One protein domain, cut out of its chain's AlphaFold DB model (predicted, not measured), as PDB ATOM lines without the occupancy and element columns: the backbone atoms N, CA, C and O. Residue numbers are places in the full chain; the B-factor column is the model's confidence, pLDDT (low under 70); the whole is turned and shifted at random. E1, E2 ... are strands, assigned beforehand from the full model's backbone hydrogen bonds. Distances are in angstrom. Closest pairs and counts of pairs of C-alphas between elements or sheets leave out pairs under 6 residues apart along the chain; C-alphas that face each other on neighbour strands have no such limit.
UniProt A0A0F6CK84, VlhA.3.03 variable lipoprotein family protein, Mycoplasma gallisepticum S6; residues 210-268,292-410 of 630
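AT A GLANCE: This is residues 210 to 268 and 292 to 410 of the 630 residues of the protein "VlhA.3.03 variable lipoprotein family protein" of Mycoplasma gallisepticum S6 (UniProt A0A0F6CK84). With little regular structure, two antiparallel sheets, E3 E8 E5 E6 and E7 E4 E9, are partly face to face; antiparallel E1 and E2 pair beside them, and residues 250 to 268 reach outward, lengthening the whole. The 178 printed residues hold nine named strands, E1 to E9 in order, and no named helix: all strand, with 51 residues in them. It is compact, radius of gyration of the C-alphas 17.4 A, spanning 59 by 36 by 32 A.

IN THESE COORDINATES: E1 is residues 247 to 249, from C-alpha (134.469, 138.498, 89.362); E2 296 to 298; E3 307 to 314, 21.7 A; E4 319 to 327, 25.4 A; E5 339 to 343; E6 350 to 352; E7 371 to 378, 22.3 A; E8 383 to 390, 23.1 A; E9 403 to 406, to C-alpha (151.837, 122.026, 95.120).

HOW THE PARTS SIT: Within hydrogen-bond range are N 310 and O 387 of E3 and E8, 2.8 A, and N 322 and O 375 of E4 and E7, 2.9 A. E5 and E6 form a hairpin, N 350 to O 341 2.7 A.

THE WHOLE: Residues 269 to 291 are cut out, C-alphas 268 and 292 being 7.5 A apart. Links E4 to E5, E6 to E7 and E8 to E9 are long. Residues 222 to 224, 255 to 268 and 303 to 304 have pLDDT under 70.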
ATOM      1  N   PHE A 210     143.644 121.990  94.095       95.75
ATOM      2  CA  PHE A 210     142.873 122.909  93.264       95.75
ATOM      3  C   PHE A 210     141.990 123.820  94.120       95.75
ATOM      4  O   PHE A 210     141.134 123.359  94.874       95.75
ATOM      5  N   TYR A 211     142.153 125.125  93.941       95.56
ATOM      6  CA  TYR A 211     141.352 126.164  94.567       95.56
ATOM      7  C   TYR A 211     140.561 126.908  93.496       95.56
ATOM      8  O   TYR A 211     141.044 127.855  92.867       95.56
ATOM      9  N   LYS A 212     139.303 126.492  93.329       93.50
ATOM     10  CA  LYS A 212     138.311 127.260  92.578       93.50
ATOM     11  C   LYS A 212     138.180 128.656  93.185       93.50
ATOM     12  O   LYS A 212     138.094 128.789  94.411       93.50
ATOM     13  N   LEU A 213     138.130 129.682  92.337       92.62
ATOM     14  CA  LEU A 213     137.868 131.028  92.819       92.62
ATOM     15  C   LEU A 213     136.450 131.158  93.362       92.62
ATOM     16  O   LEU A 213     135.486 130.626  92.810       92.62
ATOM     17  N   ASP A 214     136.338 131.920  94.438       89.19
ATOM     18  CA  ASP A 214     135.078 132.182  95.109       89.19
ATOM     19  C   ASP A 214     134.948 133.677  95.389       89.19
ATOM     20  O   ASP A 214     135.725 134.261  96.143       89.19
ATOM     21  N   SER A 215     133.936 134.298  94.786       86.38
ATOM     22  CA  SER A 215     133.653 135.722  94.966       86.38
ATOM     23  C   SER A 215     133.433 136.132  96.429       86.38
ATOM     24  O   SER A 215     133.663 137.289  96.768       86.38
ATOM     25  N   THR A 216     133.040 135.207  97.313       87.38
ATOM     26  CA  THR A 216     132.869 135.487  98.748       87.38
ATOM     27  C   THR A 216     134.201 135.703  99.473       87.38
ATOM     28  O   THR A 216     134.235 136.363 100.509       87.38
ATOM     29  N   LYS A 217     135.310 135.214  98.904       90.44
ATOM     30  CA  LYS A 217     136.677 135.394  99.422       90.44
ATOM     31  C   LYS A 217     137.342 136.684  98.933       90.44
ATOM     32  O   LYS A 217     138.481 136.953  99.320       90.44
ATOM     33  N   LEU A 218     136.648 137.470  98.100       88.94
ATOM     34  CA  LEU A 218     137.022 138.840  97.754       88.94
ATOM     35  C   LEU A 218     136.490 139.806  98.816       88.94
ATOM     36  O   LEU A 218     135.275 139.954  98.989       88.94
ATOM     37  N   THR A 219     137.394 140.513  99.486       88.25
ATOM     38  CA  THR A 219     137.048 141.540 100.478       88.25
ATOM     39  C   THR A 219     137.534 142.912 100.025       88.25
ATOM     40  O   THR A 219     138.512 143.009  99.287       88.25
ATOM     41  N   ASP A 220     136.829 143.964 100.451       83.62
ATOM     42  CA  ASP A 220     137.199 145.376 100.246       83.62
ATOM     43  C   ASP A 220     137.356 145.824  98.775       83.62
ATOM     44  O   ASP A 220     137.960 146.853  98.474       83.62
ATOM     45  N   VAL A 221     136.770 145.073  97.836       79.50
ATOM     46  CA  VAL A 221     136.696 145.451  96.415       79.50
ATOM     47  C   VAL A 221     135.686 146.588  96.209       79.50
ATOM     48  O   VAL A 221     134.542 146.500  96.656       79.50
ATOM     49  N   GLN A 222     136.093 147.653  95.505       64.56
ATOM     50  CA  GLN A 222     135.292 148.883  95.355       64.56
ATOM     51  C   GLN A 222     133.967 148.700  94.595       64.56
ATOM     52  O   GLN A 222     133.056 149.508  94.761       64.56
ATOM     53  N   SER A 223     133.826 147.666  93.761       63.66
ATOM     54  CA  SER A 223     132.576 147.392  93.040       63.66
ATOM     55  C   SER A 223     132.373 145.897  92.775       63.66
ATOM     56  O   SER A 223     133.139 145.245  92.066       63.66
ATOM     57  N   LYS A 224     131.293 145.333  93.331       66.75
ATOM     58  CA  LYS A 224     130.852 143.946  93.093       66.75
ATOM     59  C   LYS A 224     129.859 143.862  91.928       66.75
ATOM     60  O   LYS A 224     128.865 143.147  92.019       66.75
ATOM     61  N   ASN A 225     130.089 144.622  90.854       70.19
ATOM     62  CA  ASN A 225     129.219 144.536  89.681       70.19
ATOM     63  C   ASN A 225     129.270 143.114  89.114       70.19
ATOM     64  O   ASN A 225     130.314 142.458  89.157       70.19
ATOM     65  N   THR A 226     128.135 142.639  88.611       71.31
ATOM     66  CA  THR A 226     128.024 141.322  87.992       71.31
ATOM     67  C   THR A 226     128.444 141.389  86.529       71.31
ATOM     68  O   THR A 226     128.228 142.393  85.846       71.31
ATOM     69  N   MET A 227     129.056 140.307  86.045       77.44
ATOM     70  CA  MET A 227     129.348 140.151  84.622       77.44
ATOM     71  C   MET A 227     128.049 140.249  83.797       77.44
ATOM     72  O   MET A 227     127.007 139.772  84.262       77.44
ATOM     73  N   PRO A 228     128.101 140.798  82.569       78.25
ATOM     74  CA  PRO A 228     126.948 140.835  81.679       78.25
ATOM     75  C   PRO A 228     126.317 139.460  81.430       78.25
ATOM     76  O   PRO A 228     127.003 138.480  81.123       78.25
ATOM     77  N   SER A 229     124.987 139.395  81.511       76.31
ATOM     78  CA  SER A 229     124.219 138.138  81.490       76.31
ATOM     79  C   SER A 229     124.296 137.377  80.162       76.31
ATOM     80  O   SER A 229     124.017 136.179  80.104       76.31
ATOM     81  N   ASN A 230     124.659 138.065  79.078       76.12
ATOM     82  CA  ASN A 230     124.814 137.483  77.750       76.12
ATOM     83  C   ASN A 230     126.189 136.846  77.508       76.12
ATOM     84  O   ASN A 230     126.377 136.208  76.470       76.12
ATOM     85  N   TYR A 231     127.150 136.977  78.425       83.06
ATOM     86  CA  TYR A 231     128.503 136.462  78.211       83.06
ATOM     87  C   TYR A 231     128.588 134.982  78.548       83.06
ATOM     88  O   TYR A 231     128.233 134.540  79.638       83.06
ATOM     89  N   SER A 232     129.069 134.195  77.587       84.25
ATOM     90  CA  SER A 232     129.446 132.803  77.835       84.25
ATOM     91  C   SER A 232     130.873 132.719  78.371       84.25
ATOM     92  O   SER A 232     131.132 132.011  79.344       84.25
ATOM     93  N   PHE A 233     131.786 133.474  77.754       86.69
ATOM     94  CA  PHE A 233     133.192 133.525  78.121       86.69
ATOM     95  C   PHE A 233     133.475 134.613  79.145       86.69
ATOM     96  O   PHE A 233     132.819 135.648  79.209       86.69
ATOM     97  N   VAL A 234     134.504 134.347  79.939       84.06
ATOM     98  CA  VAL A 234     134.947 135.193  81.047       84.06
ATOM     99  C   VAL A 234     136.322 135.798  80.806       84.06
ATOM    100  O   VAL A 234     136.850 136.456  81.691       84.06
ATOM    101  N   GLY A 235     136.913 135.584  79.633       88.94
ATOM    102  CA  GLY A 235     138.187 136.164  79.226       88.94
ATOM    103  C   GLY A 235     138.156 136.487  77.738       88.94
ATOM    104  O   GLY A 235     137.610 135.714  76.947       88.94
ATOM    105  N   TYR A 236     138.742 137.627  77.380       91.19
ATOM    106  CA  TYR A 236     138.734 138.155  76.019       91.19
ATOM    107  C   TYR A 236     140.150 138.421  75.514       91.19
ATOM    108  O   TYR A 236     141.009 138.793  76.312       91.19
ATOM    109  N   SER A 237     140.395 138.227  74.216       89.44
ATOM    110  CA  SER A 237     141.699 138.477  73.570       89.44
ATOM    111  C   SER A 237     141.913 139.942  73.172       89.44
ATOM    112  O   SER A 237     142.938 140.289  72.594       89.44
ATOM    113  N   VAL A 238     140.958 140.810  73.504       86.56
ATOM    114  CA  VAL A 238     140.984 142.252  73.245       86.56
ATOM    115  C   VAL A 238     140.890 143.036  74.551       86.56
ATOM    116  O   VAL A 238     140.414 142.524  75.567       86.56
ATOM    117  N   GLY A 239     141.363 144.284  74.523       84.75
ATOM    118  CA  GLY A 239     141.378 145.157  75.695       84.75
ATOM    119  C   GLY A 239     139.969 145.586  76.098       84.75
ATOM    120  O   GLY A 239     139.133 145.849  75.234       84.75
ATOM    121  N   LEU A 240     139.704 145.668  77.404       82.38
ATOM    122  CA  LEU A 240     138.393 146.043  77.941       82.38
ATOM    123  C   LEU A 240     138.470 147.330  78.761       82.38
ATOM    124  O   LEU A 240     138.652 147.283  79.976       82.38
ATOM    125  N   ASP A 241     138.274 148.483  78.123       75.19
ATOM    126  CA  ASP A 241     138.414 149.788  78.788       75.19
ATOM    127  C   ASP A 241     137.363 150.062  79.875       75.19
ATOM    128  O   ASP A 241     137.641 150.803  80.817       75.19
ATOM    129  N   ASN A 242     136.200 149.409  79.804       71.19
ATOM    130  CA  ASN A 242     135.058 149.643  80.696       71.19
ATOM    131  C   ASN A 242     134.649 148.412  81.528       71.19
ATOM    132  O   ASN A 242     133.527 148.360  82.030       71.19
ATOM    133  N   ALA A 243     135.526 147.414  81.685       73.75
ATOM    134  CA  ALA A 243     135.248 146.288  82.577       73.75
ATOM    135  C   ALA A 243     135.236 146.763  84.042       73.75
ATOM    136  O   ALA A 243     136.273 147.143  84.584       73.75
ATOM    137  N   ASN A 244     134.059 146.762  84.672       74.31
ATOM    138  CA  ASN A 244     133.845 147.269  86.033       74.31
ATOM    139  C   ASN A 244     133.303 146.208  87.010       74.31
ATOM    140  O   ASN A 244     132.825 146.556  88.090       74.31
ATOM    141  N   TRP A 245     133.338 144.927  86.633       80.69
ATOM    142  CA  TRP A 245     133.023 143.799  87.510       80.69
ATOM    143  C   TRP A 245     134.302 143.222  88.124       80.69
ATOM    144  O   TRP A 245     135.353 143.208  87.490       80.69
ATOM    145  N   SER A 246     134.214 142.728  89.361       83.44
ATOM    146  CA  SER A 246     135.375 142.170  90.080       83.44
ATOM    147  C   SER A 246     135.551 140.664  89.867       83.44
ATOM    148  O   SER A 246     136.653 140.143  90.024       83.44
ATOM    149  N   PHE A 247     134.482 139.953  89.499       87.62
ATOM    150  CA  PHE A 247     134.469 138.498  89.362       87.62
ATOM    151  C   PHE A 247     133.594 138.062  88.186       87.62
ATOM    152  O   PHE A 247     132.552 138.665  87.925       87.62
ATOM    153  N   ALA A 248     133.999 136.997  87.500       86.94
ATOM    154  CA  ALA A 248     133.258 136.421  86.388       86.94
ATOM    155  C   ALA A 248     133.366 134.890  86.385       86.94
ATOM    156  O   ALA A 248     134.455 134.351  86.586       86.94
ATOM    157  N   GLN A 249     132.262 134.196  86.096       87.94
ATOM    158  CA  GLN A 249     132.221 132.739  85.928       87.94
ATOM    159  C   GLN A 249     131.562 132.362  84.597       87.94
ATOM    160  O   GLN A 249     130.562 132.959  84.189       87.94
ATOM    161  N   ARG A 250     132.157 131.385  83.904       88.62
ATOM    162  CA  ARG A 250     131.714 130.929  82.585       88.62
ATOM    163  C   ARG A 250     130.272 130.426  82.635       88.62
ATOM    164  O   ARG A 250     129.884 129.708  83.553       88.62
ATOM    165  N   THR A 251     129.504 130.778  81.608       85.12
ATOM    166  CA  THR A 251     128.108 130.359  81.427       85.12
ATOM    167  C   THR A 251     127.980 129.505  80.168       85.12
ATOM    168  O   THR A 251     128.537 129.852  79.124       85.12
ATOM    169  N   VAL A 252     127.226 128.408  80.256       85.75
ATOM    170  CA  VAL A 252     126.900 127.523  79.125       85.75
ATOM    171  C   VAL A 252     125.495 127.854  78.608       85.75
ATOM    172  O   VAL A 252     124.631 128.294  79.366       85.75
ATOM    173  N   TRP A 253     125.269 127.687  77.310       83.38
ATOM    174  CA  TRP A 253     124.005 127.975  76.625       83.38
ATOM    175  C   TRP A 253     123.360 126.689  76.111       83.38
ATOM    176  O   TRP A 253     124.058 125.713  75.849       83.38
ATOM    177  N   THR A 254     122.041 126.668  75.935       75.88
ATOM    178  CA  THR A 254     121.412 125.631  75.109       75.88
ATOM    179  C   THR A 254     121.598 126.006  73.647       75.88
ATOM    180  O   THR A 254     121.633 127.189  73.282       75.88
ATOM    181  N   ASN A 255     121.658 124.998  72.785       67.88
ATOM    182  CA  ASN A 255     121.301 125.216  71.396       67.88
ATOM    183  C   ASN A 255     119.767 125.201  71.280       67.88
ATOM    184  O   ASN A 255     119.153 124.170  71.545       67.88
ATOM    185  N   GLY A 256     119.118 126.327  70.967       53.06
ATOM    186  CA  GLY A 256     117.661 126.329  70.791       53.06
ATOM    187  C   GLY A 256     117.239 125.816  69.418       53.06
ATOM    188  O   GLY A 256     118.020 125.786  68.469       53.06
ATOM    189  N   SER A 257     115.986 125.382  69.323       43.19
ATOM    190  CA  SER A 257     115.377 124.838  68.108       43.19
ATOM    191  C   SER A 257     115.273 125.873  66.976       43.19
ATOM    192  O   SER A 257     114.922 127.029  67.218       43.19
ATOM    193  N   ASP A 258     115.598 125.424  65.756       40.19
ATOM    194  CA  ASP A 258     115.295 125.889  64.379       40.19
ATOM    195  C   ASP A 258     115.272 127.391  64.007       40.19
ATOM    196  O   ASP A 258     115.124 127.732  62.837       40.19
ATOM    197  N   THR A 259     115.485 128.321  64.936       38.25
ATOM    198  CA  THR A 259     115.391 129.779  64.703       38.25
ATOM    199  C   THR A 259     116.649 130.546  65.115       38.25
ATOM    200  O   THR A 259     116.671 131.775  65.081       38.25
ATOM    201  N   GLY A 260     117.720 129.842  65.503       47.81
ATOM    202  CA  GLY A 260     118.950 130.472  65.996       47.81
ATOM    203  C   GLY A 260     118.796 131.122  67.378       47.81
ATOM    204  O   GLY A 260     119.599 131.975  67.750       47.81
ATOM    205  N   SER A 261     117.764 130.742  68.136       52.84
ATOM    206  CA  SER A 261     117.541 131.216  69.500       52.84
ATOM    207  C   SER A 261     118.446 130.463  70.476       52.84
ATOM    208  O   SER A 261     118.265 129.274  70.684       52.84
ATOM    209  N   THR A 262     119.431 131.121  71.089       58.25
ATOM    210  CA  THR A 262     120.174 130.537  72.220       58.25
ATOM    211  C   THR A 262     119.535 130.993  73.526       58.25
ATOM    212  O   THR A 262     119.514 132.199  73.799       58.25
ATOM    213  N   THR A 263     119.047 130.064  74.350       58.56
ATOM    214  CA  THR A 263     118.623 130.377  75.721       58.56
ATOM    215  C   THR A 263     119.748 130.044  76.694       58.56
ATOM    216  O   THR A 263     120.566 129.149  76.467       58.56
ATOM    217  N   ARG A 264     119.870 130.828  77.767       60.72
ATOM    218  CA  ARG A 264     120.869 130.550  78.802       60.72
ATOM    219  C   ARG A 264     120.489 129.218  79.441       60.72
ATOM    220  O   ARG A 264     119.363 129.109  79.923       60.72
ATOM    221  N   LEU A 265     121.398 128.238  79.474       60.31
ATOM    222  CA  LEU A 265     121.181 127.084  80.347       60.31
ATOM    223  C   LEU A 265     121.194 127.637  81.771       60.31
ATOM    224  O   LEU A 265     122.192 128.251  82.169       60.31
ATOM    225  N   PRO A 266     120.118 127.459  82.556       50.75
ATOM    226  CA  PRO A 266     120.237 127.601  83.997       50.75
ATOM    227  C   PRO A 266     121.431 126.741  84.429       50.75
ATOM    228  O   PRO A 266     121.619 125.671  83.857       50.75
ATOM    229  N   ASN A 267     122.254 127.198  85.381       44.41
ATOM    230  CA  ASN A 267     123.309 126.373  85.986       44.41
ATOM    231  C   ASN A 267     122.657 125.126  86.621       44.41
ATOM    232  O   ASN A 267     122.335 125.104  87.808       44.41
ATOM    233  N   GLN A 268     122.388 124.117  85.801       40.38
ATOM    234  CA  GLN A 268     121.738 122.862  86.119       40.38
ATOM    235  C   GLN A 268     122.545 121.739  85.471       40.38
ATOM    236  O   GLN A 268     123.129 121.873  84.397       40.38
ATOM    237  N   LEU A 292     128.424 123.572  85.504       80.00
ATOM    238  CA  LEU A 292     129.023 122.752  84.435       80.00
ATOM    239  C   LEU A 292     130.518 123.036  84.224       80.00
ATOM    240  O   LEU A 292     131.226 122.259  83.588       80.00
ATOM    241  N   THR A 293     131.026 124.139  84.763       85.12
ATOM    242  CA  THR A 293     132.406 124.590  84.625       85.12
ATOM    243  C   THR A 293     132.816 125.441  85.825       85.12
ATOM    244  O   THR A 293     132.025 126.220  86.360       85.12
ATOM    245  N   ASP A 294     134.075 125.298  86.229       86.69
ATOM    246  CA  ASP A 294     134.674 126.051  87.333       86.69
ATOM    247  C   ASP A 294     135.555 127.207  86.824       86.69
ATOM    248  O   ASP A 294     136.193 127.897  87.619       86.69
ATOM    249  N   VAL A 295     135.595 127.448  85.504       92.38
ATOM    250  CA  VAL A 295     136.403 128.519  84.905       92.38
ATOM    251  C   VAL A 295     135.869 129.880  85.326       92.38
ATOM    252  O   VAL A 295     134.754 130.282  84.974       92.38
ATOM    253  N   SER A 296     136.706 130.593  86.067       92.50
ATOM    254  CA  SER A 296     136.387 131.894  86.632       92.50
ATOM    255  C   SER A 296     137.601 132.815  86.646       92.50
ATOM    256  O   SER A 296     138.744 132.363  86.563       92.50
ATOM    257  N   TRP A 297     137.344 134.114  86.714       93.44
ATOM    258  CA  TRP A 297     138.369 135.145  86.798       93.44
ATOM    259  C   TRP A 297     138.008 136.139  87.892       93.44
ATOM    260  O   TRP A 297     136.883 136.641  87.932       93.44
ATOM    261  N   ILE A 298     138.988 136.487  88.720       91.75
ATOM    262  CA  ILE A 298     139.022 137.786  89.382       91.75
ATOM    263  C   ILE A 298     139.484 138.772  88.318       91.75
ATOM    264  O   ILE A 298     140.590 138.652  87.798       91.75
ATOM    265  N   TYR A 299     138.615 139.709  87.962       86.56
ATOM    266  CA  TYR A 299     138.934 140.749  86.988       86.56
ATOM    267  C   TYR A 299     139.794 141.831  87.612       86.56
ATOM    268  O   TYR A 299     140.657 142.376  86.946       86.56
ATOM    269  N   SER A 300     139.577 142.135  88.886       77.12
ATOM    270  CA  SER A 300     140.312 143.192  89.549       77.12
ATOM    271  C   SER A 300     140.382 142.969  91.052       77.12
ATOM    272  O   SER A 300     139.411 142.547  91.679       77.12
ATOM    273  N   LEU A 301     141.529 143.319  91.627       81.75
ATOM    274  CA  LEU A 301     141.727 143.536  93.060       81.75
ATOM    275  C   LEU A 301     141.897 145.042  93.320       81.75
ATOM    276  O   LEU A 301     142.857 145.479  93.949       81.75
ATOM    277  N   THR A 302     140.998 145.858  92.763       70.56
ATOM    278  CA  THR A 302     141.004 147.321  92.924       70.56
ATOM    279  C   THR A 302     140.199 147.767  94.136       70.56
ATOM    280  O   THR A 302     139.034 147.396  94.312       70.56
ATOM    281  N   GLY A 303     140.815 148.642  94.922       65.44
ATOM    282  CA  GLY A 303     140.270 149.212  96.145       65.44
ATOM    283  C   GLY A 303     141.348 149.278  97.215       65.44
ATOM    284  O   GLY A 303     142.236 148.428  97.257       65.44
ATOM    285  N   THR A 304     141.303 150.298  98.070       69.62
ATOM    286  CA  THR A 304     142.206 150.385  99.221       69.62
ATOM    287  C   THR A 304     141.976 149.152 100.099       69.62
ATOM    288  O   THR A 304     140.911 149.032 100.696       69.62
ATOM    289  N   ASN A 305     142.962 148.251 100.163       78.31
ATOM    290  CA  ASN A 305     142.924 146.957 100.871       78.31
ATOM    291  C   ASN A 305     142.156 145.810 100.186       78.31
ATOM    292  O   ASN A 305     141.950 144.773 100.818       78.31
ATOM    293  N   ALA A 306     141.770 145.949  98.913       88.19
ATOM    294  CA  ALA A 306     141.139 144.858  98.175       88.19
ATOM    295  C   ALA A 306     142.047 143.618  98.133       88.19
ATOM    296  O   ALA A 306     143.234 143.705  97.797       88.19
ATOM    297  N   LYS A 307     141.483 142.457  98.472       92.69
ATOM    298  CA  LYS A 307     142.258 141.221  98.605       92.69
ATOM    299  C   LYS A 307     141.463 139.962  98.312       92.69
ATOM    300  O   LYS A 307     140.234 139.942  98.396       92.69
ATOM    301  N   TYR A 308     142.204 138.899  98.024       95.06
ATOM    302  CA  TYR A 308     141.690 137.543  97.894       95.06
ATOM    303  C   TYR A 308     142.434 136.604  98.842       95.06
ATOM    304  O   TYR A 308     143.663 136.604  98.870       95.06
ATOM    305  N   THR A 309     141.699 135.808  99.621       95.38
ATOM    306  CA  THR A 309     142.290 134.960 100.668       95.38
ATOM    307  C   THR A 309     142.131 133.472 100.375       95.38
ATOM    308  O   THR A 309     141.026 132.982 100.143       95.38
ATOM    309  N   LEU A 310     143.231 132.731 100.481       96.44
ATOM    310  CA  LEU A 310     143.280 131.270 100.494       96.44
ATOM    311  C   LEU A 310     143.645 130.787 101.900       96.44
ATOM    312  O   LEU A 310     144.586 131.309 102.490       96.44
ATOM    313  N   LYS A 311     142.945 129.773 102.412       96.38
ATOM    314  CA  LYS A 311     143.270 129.099 103.679       96.38
ATOM    315  C   LYS A 311     143.369 127.599 103.458       96.38
ATOM    316  O   LYS A 311     142.548 127.057 102.716       96.38
ATOM    317  N   PHE A 312     144.353 126.957 104.075       97.44
ATOM    318  CA  PHE A 312     144.568 125.520 103.944       97.44
ATOM    319  C   PHE A 312     145.453 124.958 105.059       97.44
ATOM    320  O   PHE A 312     146.384 125.617 105.518       97.44
ATOM    321  N   THR A 313     145.199 123.709 105.444       98.12
ATOM    322  CA  THR A 313     146.070 122.928 106.327       98.12
ATOM    323  C   THR A 313     147.162 122.246 105.509       98.12
ATOM    324  O   THR A 313     146.868 121.637 104.478       98.12
ATOM    325  N   TYR A 314     148.408 122.302 105.973       97.94
ATOM    326  CA  TYR A 314     149.569 121.852 105.220       97.94
ATOM    327  C   TYR A 314     150.642 121.213 106.109       97.94
ATOM    328  O   TYR A 314     151.106 121.817 107.076       97.94
ATOM    329  N   TYR A 315     151.065 119.999 105.755       98.00
ATOM    330  CA  TYR A 315     152.089 119.232 106.480       98.00
ATOM    331  C   TYR A 315     153.285 118.818 105.600       98.00
ATOM    332  O   TYR A 315     154.114 118.011 106.020       98.00
ATOM    333  N   GLY A 316     153.366 119.364 104.381       97.38
ATOM    334  CA  GLY A 316     154.465 119.144 103.438       97.38
ATOM    335  C   GLY A 316     155.699 120.026 103.707       97.38
ATOM    336  O   GLY A 316     155.814 120.612 104.781       97.38
ATOM    337  N   PRO A 317     156.637 120.132 102.749       97.94
ATOM    338  CA  PRO A 317     157.857 120.941 102.869       97.94
ATOM    339  C   PRO A 317     157.611 122.424 103.170       97.94
ATOM    340  O   PRO A 317     156.666 123.013 102.677       97.94
ATOM    341  N   GLU A 318     158.529 123.106 103.860       97.12
ATOM    342  CA  GLU A 318     158.375 124.538 104.211       97.12
ATOM    343  C   GLU A 318     158.334 125.498 102.998       97.12
ATOM    344  O   GLU A 318     158.230 126.712 103.168       97.12
ATOM    345  N   THR A 319     158.435 124.976 101.774       97.19
ATOM    346  CA  THR A 319     158.290 125.707 100.513       97.19
ATOM    347  C   THR A 319     157.299 124.988  99.599       97.19
ATOM    348  O   THR A 319     157.395 123.778  99.403       97.19
ATOM    349  N   GLY A 320     156.381 125.749  99.005       97.50
ATOM    350  CA  GLY A 320     155.435 125.279  97.991       97.50
ATOM    351  C   GLY A 320     155.357 126.232  96.802       97.50
ATOM    352  O   GLY A 320     156.003 127.278  96.785       97.50
ATOM    353  N   TYR A 321     154.559 125.874  95.804       98.06
ATOM    354  CA  TYR A 321     154.421 126.591  94.542       98.06
ATOM    355  C   TYR A 321     152.946 126.851  94.257       98.06
ATOM    356  O   TYR A 321     152.151 125.916  94.152       98.06
ATOM    357  N   LEU A 322     152.591 128.128  94.132       98.50
ATOM    358  CA  LEU A 322     151.261 128.588  93.760       98.50
ATOM    359  C   LEU A 322     151.235 128.906  92.263       98.50
ATOM    360  O   LEU A 322     151.961 129.785  91.798       98.50
ATOM    361  N   TYR A 323     150.364 128.219  91.534       98.50
ATOM    362  CA  TYR A 323     150.109 128.436  90.122       98.50
ATOM    363  C   TYR A 323     148.731 129.040  89.893       98.50
ATOM    364  O   TYR A 323     147.770 128.677  90.570       98.50
ATOM    365  N   PHE A 324     148.619 129.934  88.918       98.06
ATOM    366  CA  PHE A 324     147.335 130.457  88.442       98.06
ATOM    367  C   PHE A 324     147.489 131.067  87.047       98.06
ATOM    368  O   PHE A 324     148.530 131.664  86.761       98.06
ATOM    369  N   PRO A 325     146.477 130.963  86.171       97.75
ATOM    370  CA  PRO A 325     146.495 131.684  84.914       97.75
ATOM    371  C   PRO A 325     146.274 133.183  85.164       97.75
ATOM    372  O   PRO A 325     145.496 133.564  86.045       97.75
ATOM    373  N   TYR A 326     146.944 134.032  84.388       96.56
ATOM    374  CA  TYR A 326     146.809 135.485  84.458       96.56
ATOM    375  C   TYR A 326     146.933 136.160  83.092       96.56
ATOM    376  O   TYR A 326     147.543 135.626  82.165       96.56
ATOM    377  N   LYS A 327     146.338 137.351  82.972       94.56
ATOM    378  CA  LYS A 327     146.442 138.213  81.783       94.56
ATOM    379  C   LYS A 327     146.149 139.678  82.100       94.56
ATOM    380  O   LYS A 327     145.605 139.987  83.159       94.56
ATOM    381  N   LEU A 328     146.444 140.576  81.162       92.44
ATOM    382  CA  LEU A 328     145.997 141.967  81.240       92.44
ATOM    383  C   LEU A 328     144.532 142.115  80.819       92.44
ATOM    384  O   LEU A 328     144.040 141.424  79.920       92.44
ATOM    385  N   ILE A 329     143.857 143.079  81.446       88.19
ATOM    386  CA  ILE A 329     142.536 143.559  81.021       88.19
ATOM    387  C   ILE A 329     142.688 144.589  79.901       88.19
ATOM    388  O   ILE A 329     141.966 144.533  78.908       88.19
ATOM    389  N   LYS A 330     143.623 145.533  80.063       89.00
ATOM    390  CA  LYS A 330     143.862 146.656  79.150       89.00
ATOM    391  C   LYS A 330     145.345 146.757  78.831       89.00
ATOM    392  O   LYS A 330     146.189 146.568  79.701       89.00
ATOM    393  N   GLN A 331     145.671 147.111  77.592       88.75
ATOM    394  CA  GLN A 331     147.068 147.207  77.164       88.75
ATOM    395  C   GLN A 331     147.807 148.367  77.853       88.75
ATOM    396  O   GLN A 331     148.989 148.248  78.178       88.75
ATOM    397  N   ALA A 332     147.098 149.471  78.123       89.75
ATOM    398  CA  ALA A 332     147.637 150.651  78.803       89.75
ATOM    399  C   ALA A 332     148.149 150.355  80.229       89.75
ATOM    400  O   ALA A 332     149.008 151.070  80.736       89.75
ATOM    401  N   ASP A 333     147.674 149.270  80.843       89.50
ATOM    402  CA  ASP A 333     148.026 148.863  82.205       89.50
ATOM    403  C   ASP A 333     149.322 148.042  82.288       89.50
ATOM    404  O   ASP A 333     149.803 147.758  83.385       89.50
ATOM    405  N   SER A 334     149.925 147.689  81.148       88.50
ATOM    406  CA  SER A 334     151.128 146.841  81.067       88.50
ATOM    407  C   SER A 334     152.290 147.312  81.953       88.50
ATOM    408  O   SER A 334     152.919 146.495  82.621       88.50
ATOM    409  N   ASN A 335     152.525 148.625  82.042       88.44
ATOM    410  CA  ASN A 335     153.588 149.206  82.878       88.44
ATOM    411  C   ASN A 335     153.169 149.443  84.344       88.44
ATOM    412  O   ASN A 335     154.004 149.733  85.206       88.44
ATOM    413  N   ASN A 336     151.876 149.317  84.642       88.81
ATOM    414  CA  ASN A 336     151.296 149.581  85.959       88.81
ATOM    415  C   ASN A 336     150.888 148.304  86.697       88.81
ATOM    416  O   ASN A 336     150.362 148.385  87.808       88.81
ATOM    417  N   LEU A 337     151.168 147.137  86.120       89.50
ATOM    418  CA  LEU A 337     150.888 145.844  86.720       89.50
ATOM    419  C   LEU A 337     151.598 145.681  88.073       89.50
ATOM    420  O   LEU A 337     152.781 146.003  88.222       89.50
ATOM    421  N   GLY A 338     150.886 145.139  89.056       90.25
ATOM    422  CA  GLY A 338     151.458 144.725  90.328       90.25
ATOM    423  C   GLY A 338     150.572 143.716  91.040       90.25
ATOM    424  O   GLY A 338     149.357 143.871  91.112       90.25
ATOM    425  N   LEU A 339     151.200 142.688  91.596       94.44
ATOM    426  CA  LEU A 339     150.566 141.722  92.479       94.44
ATOM    427  C   LEU A 339     151.544 141.421  93.611       94.44
ATOM    428  O   LEU A 339     152.758 141.465  93.422       94.44
ATOM    429  N   GLN A 340     151.031 141.142  94.797       95.50
ATOM    430  CA  GLN A 340     151.835 140.753  95.945       95.50
ATOM    431  C   GLN A 340     151.054 139.759  96.798       95.50
ATOM    432  O   GLN A 340     149.820 139.730  96.754       95.50
ATOM    433  N   TYR A 341     151.765 138.960  97.586       96.94
ATOM    434  CA  TYR A 341     151.150 138.044  98.537       96.94
ATOM    435  C   TYR A 341     151.658 138.275  99.956       96.94
ATOM    436  O   TYR A 341     152.810 138.644 100.171       96.94
ATOM    437  N   LYS A 342     150.815 138.005 100.947       97.31
ATOM    438  CA  LYS A 342     151.206 137.906 102.352       97.31
ATOM    439  C   LYS A 342     150.902 136.497 102.843       97.31
ATOM    440  O   LYS A 342     149.766 136.039 102.747       97.31
ATOM    441  N   LEU A 343     151.931 135.813 103.338       98.19
ATOM    442  CA  LEU A 343     151.801 134.492 103.946       98.19
ATOM    443  C   LEU A 343     151.618 134.641 105.459       98.19
ATOM    444  O   LEU A 343     152.445 135.258 106.131       98.19
ATOM    445  N   ASN A 344     150.563 134.039 105.999       96.81
ATOM    446  CA  ASN A 344     150.270 133.998 107.428       96.81
ATOM    447  C   ASN A 344     150.327 135.405 108.055       96.81
ATOM    448  O   ASN A 344     149.692 136.350 107.583       96.81
ATOM    449  N   THR A 345     151.102 135.560 109.124       92.75
ATOM    450  CA  THR A 345     151.270 136.812 109.865       92.75
ATOM    451  C   THR A 345     152.467 137.639 109.392       92.75
ATOM    452  O   THR A 345     152.860 138.571 110.094       92.75
ATOM    453  N   ALA A 346     153.044 137.344 108.215       94.75
ATOM    454  CA  ALA A 346     154.219 138.051 107.701       94.75
ATOM    455  C   ALA A 346     154.034 139.578 107.747       94.75
ATOM    456  O   ALA A 346     152.993 140.110 107.351       94.75
ATOM    457  N   ALA A 347     155.038 140.297 108.255       92.38
ATOM    458  CA  ALA A 347     154.920 141.733 108.507       92.38
ATOM    459  C   ALA A 347     154.674 142.531 107.219       92.38
ATOM    460  O   ALA A 347     153.841 143.435 107.215       92.38
ATOM    461  N   GLN A 348     155.356 142.155 106.134       93.00
ATOM    462  CA  GLN A 348     155.282 142.818 104.834       93.00
ATOM    463  C   GLN A 348     154.855 141.836 103.734       93.00
ATOM    464  O   GLN A 348     155.234 140.662 103.789       93.00
ATOM    465  N   PRO A 349     154.072 142.292 102.741       95.06
ATOM    466  CA  PRO A 349     153.761 141.493 101.566       95.06
ATOM    467  C   PRO A 349     155.001 141.321 100.674       95.06
ATOM    468  O   PRO A 349     155.868 142.190 100.601       95.06
ATOM    469  N   THR A 350     155.072 140.192  99.979       96.38
ATOM    470  CA  THR A 350     156.115 139.859  99.005       96.38
ATOM    471  C   THR A 350     155.601 140.139  97.590       96.38
ATOM    472  O   THR A 350     154.550 139.604  97.220       96.38
ATOM    473  N   PRO A 351     156.300 140.956  96.781       94.69
ATOM    474  CA  PRO A 351     155.916 141.208  95.395       94.69
ATOM    475  C   PRO A 351     155.967 139.942  94.536       94.69
ATOM    476  O   PRO A 351     156.916 139.164  94.612       94.69
ATOM    477  N   ILE A 352     154.975 139.780  93.664       95.00
ATOM    478  CA  ILE A 352     154.978 138.811  92.569       95.00
ATOM    479  C   ILE A 352     155.377 139.581  91.315       95.00
ATOM    480  O   ILE A 352     154.690 140.517  90.899       95.00
ATOM    481  N   THR A 353     156.516 139.215  90.735       92.25
ATOM    482  CA  THR A 353     157.061 139.891  89.554       92.25
ATOM    483  C   THR A 353     156.767 139.082  88.298       92.25
ATOM    484  O   THR A 353     156.832 137.856  88.313       92.25
ATOM    485  N   PHE A 354     156.440 139.773  87.210       91.38
ATOM    486  CA  PHE A 354     156.157 139.180  85.904       91.38
ATOM    487  C   PHE A 354     157.110 139.783  84.868       91.38
ATOM    488  O   PHE A 354     157.447 140.965  84.964       91.38
ATOM    489  N   GLY A 355     157.548 138.995  83.887       89.88
ATOM    490  CA  GLY A 355     158.460 139.425  82.827       89.88
ATOM    491  C   GLY A 355     159.660 138.499  82.652       89.88
ATOM    492  O   GLY A 355     159.627 137.333  83.020       89.88
ATOM    493  N   THR A 356     160.740 139.042  82.097       81.38
ATOM    494  CA  THR A 356     161.947 138.295  81.698       81.38
ATOM    495  C   THR A 356     163.019 138.203  82.789       81.38
ATOM    496  O   THR A 356     164.142 137.773  82.535       81.38
ATOM    497  N   GLN A 357     162.712 138.646  84.010       76.62
ATOM    498  CA  GLN A 357     163.663 138.596  85.121       76.62
ATOM    499  C   GLN A 357     163.901 137.142  85.548       76.62
ATOM    500  O   GLN A 357     162.968 136.349  85.577       76.62
ATOM    501  N   ALA A 358     165.128 136.806  85.961       76.00
ATOM    502  CA  ALA A 358     165.504 135.438  86.344       76.00
ATOM    503  C   ALA A 358     164.627 134.829  87.461       76.00
ATOM    504  O   ALA A 358     164.455 133.617  87.512       76.00
ATOM    505  N   ASN A 359     164.057 135.673  88.331       79.38
ATOM    506  CA  ASN A 359     163.160 135.275  89.422       79.38
ATOM    507  C   ASN A 359     161.696 135.682  89.169       79.38
ATOM    508  O   ASN A 359     160.903 135.745  90.113       79.38
ATOM    509  N   ALA A 360     161.339 136.024  87.927       83.94
ATOM    510  CA  ALA A 360     159.958 136.318  87.582       83.94
ATOM    511  C   ALA A 360     159.099 135.072  87.800       83.94
ATOM    512  O   ALA A 360     159.488 133.950  87.486       83.94
ATOM    513  N   SER A 361     157.894 135.279  88.316       91.88
ATOM    514  CA  SER A 361     156.907 134.220  88.504       91.88
ATOM    515  C   SER A 361     156.194 133.845  87.203       91.88
ATOM    516  O   SER A 361     155.253 133.069  87.251       91.88
ATOM    517  N   GLY A 362     156.587 134.396  86.057       91.75
ATOM    518  CA  GLY A 362     156.025 134.097  84.742       91.75
ATOM    519  C   GLY A 362     156.252 135.243  83.745       91.75
ATOM    520  O   GLY A 362     156.715 136.314  84.157       91.75
ATOM    521  N   PRO A 363     155.900 135.056  82.460       92.06
ATOM    522  CA  PRO A 363     156.057 136.055  81.397       92.06
ATOM    523  C   PRO A 363     155.371 137.402  81.663       92.06
ATOM    524  O   PRO A 363     154.471 137.527  82.499       92.06
ATOM    525  N   ALA A 364     155.733 138.437  80.908       92.25
ATOM    526  CA  ALA A 364     155.003 139.703  80.974       92.25
ATOM    527  C   ALA A 364     153.541 139.481  80.548       92.25
ATOM    528  O   ALA A 364     153.268 138.829  79.543       92.25
ATOM    529  N   ALA A 365     152.584 139.987  81.329       92.50
ATOM    530  CA  ALA A 365     151.170 139.820  81.012       92.50
ATOM    531  C   ALA A 365     150.818 140.556  79.706       92.50
ATOM    532  O   ALA A 365     151.208 141.709  79.525       92.50
ATOM    533  N   THR A 366     150.021 139.929  78.840       92.12
ATOM    534  CA  THR A 366     149.447 140.574  77.651       92.12
ATOM    535  C   THR A 366     147.924 140.500  77.675       92.12
ATOM    536  O   THR A 366     147.319 139.827  78.513       92.12
ATOM    537  N   VAL A 367     147.278 141.251  76.785       91.12
ATOM    538  CA  VAL A 367     145.816 141.251  76.646       91.12
ATOM    539  C   VAL A 367     145.319 140.056  75.831       91.12
ATOM    540  O   VAL A 367     144.221 139.560  76.066       91.12
ATOM    541  N   ASP A 368     146.106 139.583  74.877       91.00
ATOM    542  CA  ASP A 368     145.690 138.612  73.866       91.00
ATOM    543  C   ASP A 368     146.062 137.161  74.216       91.00
ATOM    544  O   ASP A 368     145.734 136.237  73.467       91.00
ATOM    545  N   SER A 369     146.751 136.962  75.342       93.38
ATOM    546  CA  SER A 369     147.287 135.673  75.776       93.38
ATOM    547  C   SER A 369     147.022 135.433  77.267       93.38
ATOM    548  O   SER A 369     146.753 136.361  78.031       93.38
ATOM    549  N   ILE A 370     147.027 134.164  77.668       96.62
ATOM    550  CA  ILE A 370     146.894 133.698  79.047       96.62
ATOM    551  C   ILE A 370     148.240 133.099  79.431       96.62
ATOM    552  O   ILE A 370     148.629 132.070  78.886       96.62
ATOM    553  N   ASN A 371     148.907 133.722  80.392       95.62
ATOM    554  CA  ASN A 371     150.144 133.211  80.969       95.62
ATOM    555  C   ASN A 371     149.829 132.423  82.243       95.62
ATOM    556  O   ASN A 371     148.734 132.550  82.794       95.62
ATOM    557  N   ILE A 372     150.785 131.636  82.743       96.62
ATOM    558  CA  ILE A 372     150.654 130.916  84.017       96.62
ATOM    559  C   ILE A 372     151.723 131.402  84.975       96.62
ATOM    560  O   ILE A 372     152.908 131.399  84.653       96.62
ATOM    561  N   ALA A 373     151.291 131.838  86.153       97.00
ATOM    562  CA  ALA A 373     152.203 132.199  87.216       97.00
ATOM    563  C   ALA A 373     152.708 130.922  87.894       97.00
ATOM    564  O   ALA A 373     151.940 129.980  88.066       97.00
ATOM    565  N   LYS A 374     153.966 130.912  88.321       96.69
ATOM    566  CA  LYS A 374     154.582 129.945  89.229       96.69
ATOM    567  C   LYS A 374     155.257 130.736  90.341       96.69
ATOM    568  O   LYS A 374     156.371 131.234  90.191       96.69
ATOM    569  N   VAL A 375     154.556 130.893  91.458       97.38
ATOM    570  CA  VAL A 375     155.022 131.677  92.604       97.38
ATOM    571  C   VAL A 375     155.565 130.730  93.666       97.38
ATOM    572  O   VAL A 375     154.825 129.899  94.190       97.38
ATOM    573  N   MET A 376     156.848 130.853  94.003       96.56
ATOM    574  CA  MET A 376     157.441 130.134  95.132       96.56
ATOM    575  C   MET A 376     156.983 130.769  96.450       96.56
ATOM    576  O   MET A 376     157.162 131.965  96.660       96.56
ATOM    577  N   ILE A 377     156.425 129.961  97.348       97.62
ATOM    578  CA  ILE A 377     155.912 130.367  98.657       97.62
ATOM    579  C   ILE A 377     156.761 129.691  99.747       97.62
ATOM    580  O   ILE A 377     156.482 128.543 100.103       97.62
ATOM    581  N   PRO A 378     157.812 130.355 100.263       96.62
ATOM    582  CA  PRO A 378     158.616 129.843 101.368       96.62
ATOM    583  C   PRO A 378     157.984 130.165 102.730       96.62
ATOM    584  O   PRO A 378     157.182 131.090 102.853       96.62
ATOM    585  N   GLY A 379     158.409 129.454 103.775       96.31
ATOM    586  CA  GLY A 379     158.012 129.723 105.159       96.31
ATOM    587  C   GLY A 379     156.622 129.201 105.523       96.31
ATOM    588  O   GLY A 379     155.968 129.770 106.399       96.31
ATOM    589  N   LEU A 380     156.157 128.144 104.851       98.00
ATOM    590  CA  LEU A 380     154.899 127.479 105.191       98.00
ATOM    591  C   LEU A 380     154.971 126.907 106.609       98.00
ATOM    592  O   LEU A 380     155.934 126.233 106.978       98.00
ATOM    593  N   ALA A 381     153.937 127.173 107.400       97.25
ATOM    594  CA  ALA A 381     153.801 126.624 108.738       97.25
ATOM    595  C   ALA A 381     153.354 125.157 108.673       97.25
ATOM    596  O   ALA A 381     152.579 124.775 107.797       97.25
ATOM    597  N   PHE A 382     153.787 124.348 109.641       96.56
ATOM    598  CA  PHE A 382     153.230 123.014 109.856       96.56
ATOM    599  C   PHE A 382     151.822 123.152 110.460       96.56
ATOM    600  O   PHE A 382     151.687 123.479 111.640       96.56
ATOM    601  N   GLY A 383     150.782 122.927 109.655       97.00
ATOM    602  CA  GLY A 383     149.379 123.138 110.016       97.00
ATOM    603  C   GLY A 383     148.708 124.218 109.165       97.00
ATOM    604  O   GLY A 383     148.843 124.234 107.943       97.00
ATOM    605  N   GLU A 384     147.932 125.095 109.797       97.94
ATOM    606  CA  GLU A 384     147.136 126.113 109.103       97.94
ATOM    607  C   GLU A 384     148.000 127.187 108.437       97.94
ATOM    608  O   GLU A 384     148.866 127.794 109.067       97.94
ATOM    609  N   ASN A 385     147.706 127.465 107.168       98.50
ATOM    610  CA  ASN A 385     148.322 128.526 106.389       98.50
ATOM    611  C   ASN A 385     147.263 129.417 105.732       98.50
ATOM    612  O   ASN A 385     146.167 128.978 105.381       98.50
ATOM    613  N   THR A 386     147.599 130.692 105.555       98.12
ATOM    614  CA  THR A 386     146.787 131.680 104.841       98.12
ATOM    615  C   THR A 386     147.647 132.426 103.830       98.12
ATOM    616  O   THR A 386     148.671 132.992 104.201       98.12
ATOM    617  N   ILE A 387     147.221 132.464 102.568       98.19
ATOM    618  CA  ILE A 387     147.818 133.312 101.529       98.19
ATOM    619  C   ILE A 387     146.813 134.412 101.193       98.19
ATOM    620  O   ILE A 387     145.696 134.131 100.763       98.19
ATOM    621  N   GLU A 388     147.218 135.663 101.384       96.62
ATOM    622  CA  GLU A 388     146.452 136.847 101.001       96.62
ATOM    623  C   GLU A 388     147.082 137.473  99.754       96.62
ATOM    624  O   GLU A 388     148.227 137.914  99.807       96.62
ATOM    625  N   LEU A 389     146.348 137.520  98.642       96.44
ATOM    626  CA  LEU A 389     146.747 138.244  97.435       96.44
ATOM    627  C   LEU A 389     146.178 139.658  97.464       96.44
ATOM    628  O   LEU A 389     144.992 139.846  97.734       96.44
ATOM    629  N   SER A 390     147.014 140.639  97.143       94.56
ATOM    630  CA  SER A 390     146.639 142.051  97.056       94.56
ATOM    631  C   SER A 390     147.456 142.764  95.980       94.56
ATOM    632  O   SER A 390     148.358 142.186  95.368       94.56
ATOM    633  N   VAL A 391     147.137 144.032  95.742       92.25
ATOM    634  CA  VAL A 391     147.821 144.882  94.766       92.25
ATOM    635  C   VAL A 391     148.607 145.956  95.520       92.25
ATOM    636  O   VAL A 391     148.042 146.579  96.424       92.25
ATOM    637  N   PRO A 392     149.892 146.192  95.190       90.50
ATOM    638  CA  PRO A 392     150.638 147.312  95.754       90.50
ATOM    639  C   PRO A 392     149.928 148.649  95.501       90.50
ATOM    640  O   PRO A 392     149.229 148.815  94.499       90.50
ATOM    641  N   ALA A 393     150.147 149.636  96.374       85.19
ATOM    642  CA  ALA A 393     149.628 150.985  96.147       85.19
ATOM    643  C   ALA A 393     150.034 151.494  94.748       85.19
ATOM    644  O   ALA A 393     151.137 151.213  94.286       85.19
ATOM    645  N   THR A 394     149.122 152.207  94.077       85.00
ATOM    646  CA  THR A 394     149.278 152.767  92.714       85.00
ATOM    647  C   THR A 394     149.484 151.759  91.575       85.00
ATOM    648  O   THR A 394     149.771 152.175  90.454       85.00
ATOM    649  N   LYS A 395     149.369 150.451  91.828       90.06
ATOM    650  CA  LYS A 395     149.431 149.408  90.797       90.06
ATOM    651  C   LYS A 395     148.036 148.890  90.450       90.06
ATOM    652  O   LYS A 395     147.060 149.175  91.141       90.06
ATOM    653  N   VAL A 396     147.957 148.119  89.372       88.38
ATOM    654  CA  VAL A 396     146.745 147.417  88.938       88.38
ATOM    655  C   VAL A 396     147.000 145.914  88.909       88.38
ATOM    656  O   VAL A 396     148.086 145.465  88.543       88.38
ATOM    657  N   ALA A 397     146.010 145.130  89.328       89.62
ATOM    658  CA  ALA A 397     146.101 143.674  89.286       89.62
ATOM    659  C   ALA A 397     145.958 143.164  87.841       89.62
ATOM    660  O   ALA A 397     145.205 143.754  87.061       89.62
ATOM    661  N   PRO A 398     146.596 142.034  87.484       92.31
ATOM    662  CA  PRO A 398     146.149 141.265  86.331       92.31
ATOM    663  C   PRO A 398     144.775 140.644  86.616       92.31
ATOM    664  O   PRO A 398     144.352 140.530  87.769       92.31
ATOM    665  N   MET A 399     144.121 140.136  85.573       93.25
ATOM    666  CA  MET A 399     143.092 139.120  85.777       93.25
ATOM    667  C   MET A 399     143.755 137.866  86.341       93.25
ATOM    668  O   MET A 399     144.804 137.463  85.839       93.25
ATOM    669  N   ILE A 400     143.149 137.238  87.346       95.19
ATOM    670  CA  ILE A 400     143.675 136.029  88.000       95.19
ATOM    671  C   ILE A 400     142.613 134.934  87.951       95.19
ATOM    672  O   ILE A 400     141.458 135.194  88.292       95.19
ATOM    673  N   GLY A 401     142.974 133.736  87.494       96.75
ATOM    674  CA  GLY A 401     142.071 132.587  87.454       96.75
ATOM    675  C   GLY A 401     142.224 131.654  88.654       96.75
ATOM    676  O   GLY A 401     142.821 132.007  89.670       96.75
ATOM    677  N   ASN A 402     141.662 130.452  88.534       96.62
ATOM    678  CA  ASN A 402     141.729 129.413  89.557       96.62
ATOM    679  C   ASN A 402     143.172 129.079  89.921       96.62
ATOM    680  O   ASN A 402     144.075 129.125  89.084       96.62
ATOM    681  N   MET A 403     143.365 128.711  91.181       97.88
ATOM    682  CA  MET A 403     144.685 128.545  91.764       97.88
ATOM    683  C   MET A 403     144.986 127.073  92.014       97.88
ATOM    684  O   MET A 403     144.103 126.296  92.371       97.88
ATOM    685  N   TYR A 404     146.247 126.696  91.849       98.19
ATOM    686  CA  TYR A 404     146.750 125.346  92.064       98.19
ATOM    687  C   TYR A 404     147.967 125.442  92.978       98.19
ATOM    688  O   TYR A 404     148.870 126.227  92.707       98.19
ATOM    689  N   PHE A 405     148.003 124.679  94.065       98.38
ATOM    690  CA  PHE A 405     149.114 124.723  95.015       98.38
ATOM    691  C   PHE A 405     149.772 123.358  95.143       98.38
ATOM    692  O   PHE A 405     149.080 122.367  95.356       98.38
ATOM    693  N   THR A 406     151.095 123.289  95.039       97.94
ATOM    694  CA  THR A 406     151.837 122.026  95.120       97.94
ATOM    695  C   THR A 406     153.142 122.182  95.888       97.94
ATOM    696  O   THR A 406     153.742 123.253  95.886       97.94
ATOM    697  N   SER A 407     153.616 121.123  96.540       97.31
ATOM    698  CA  SER A 407     154.982 121.059  97.077       97.31
ATOM    699  C   SER A 407     156.013 120.580  96.056       97.31
ATOM    700  O   SER A 407     157.211 120.659  96.315       97.31
ATOM    701  N   ASN A 408     155.569 120.070  94.907       95.31
ATOM    702  CA  ASN A 408     156.438 119.522  93.880       95.31
ATOM    703  C   ASN A 408     156.750 120.582  92.815       95.31
ATOM    704  O   ASN A 408     155.879 121.059  92.088       95.31
ATOM    705  N   ALA A 409     158.032 120.930  92.699       92.56
ATOM    706  CA  ALA A 409     158.511 121.922  91.738       92.56
ATOM    707  C   ALA A 409     158.284 121.515  90.268       92.56
ATOM    708  O   ALA A 409     158.286 122.387  89.392       92.56
ATOM    709  N   ASN A 410     158.069 120.218  90.013       91.88
ATOM    710  CA  ASN A 410     157.997 119.605  88.688       91.88
ATOM    711  C   ASN A 410     156.557 119.298  88.224       91.88
ATOM    712  O   ASN A 410     156.379 118.653  87.196       91.88
TER     713      ASN A 410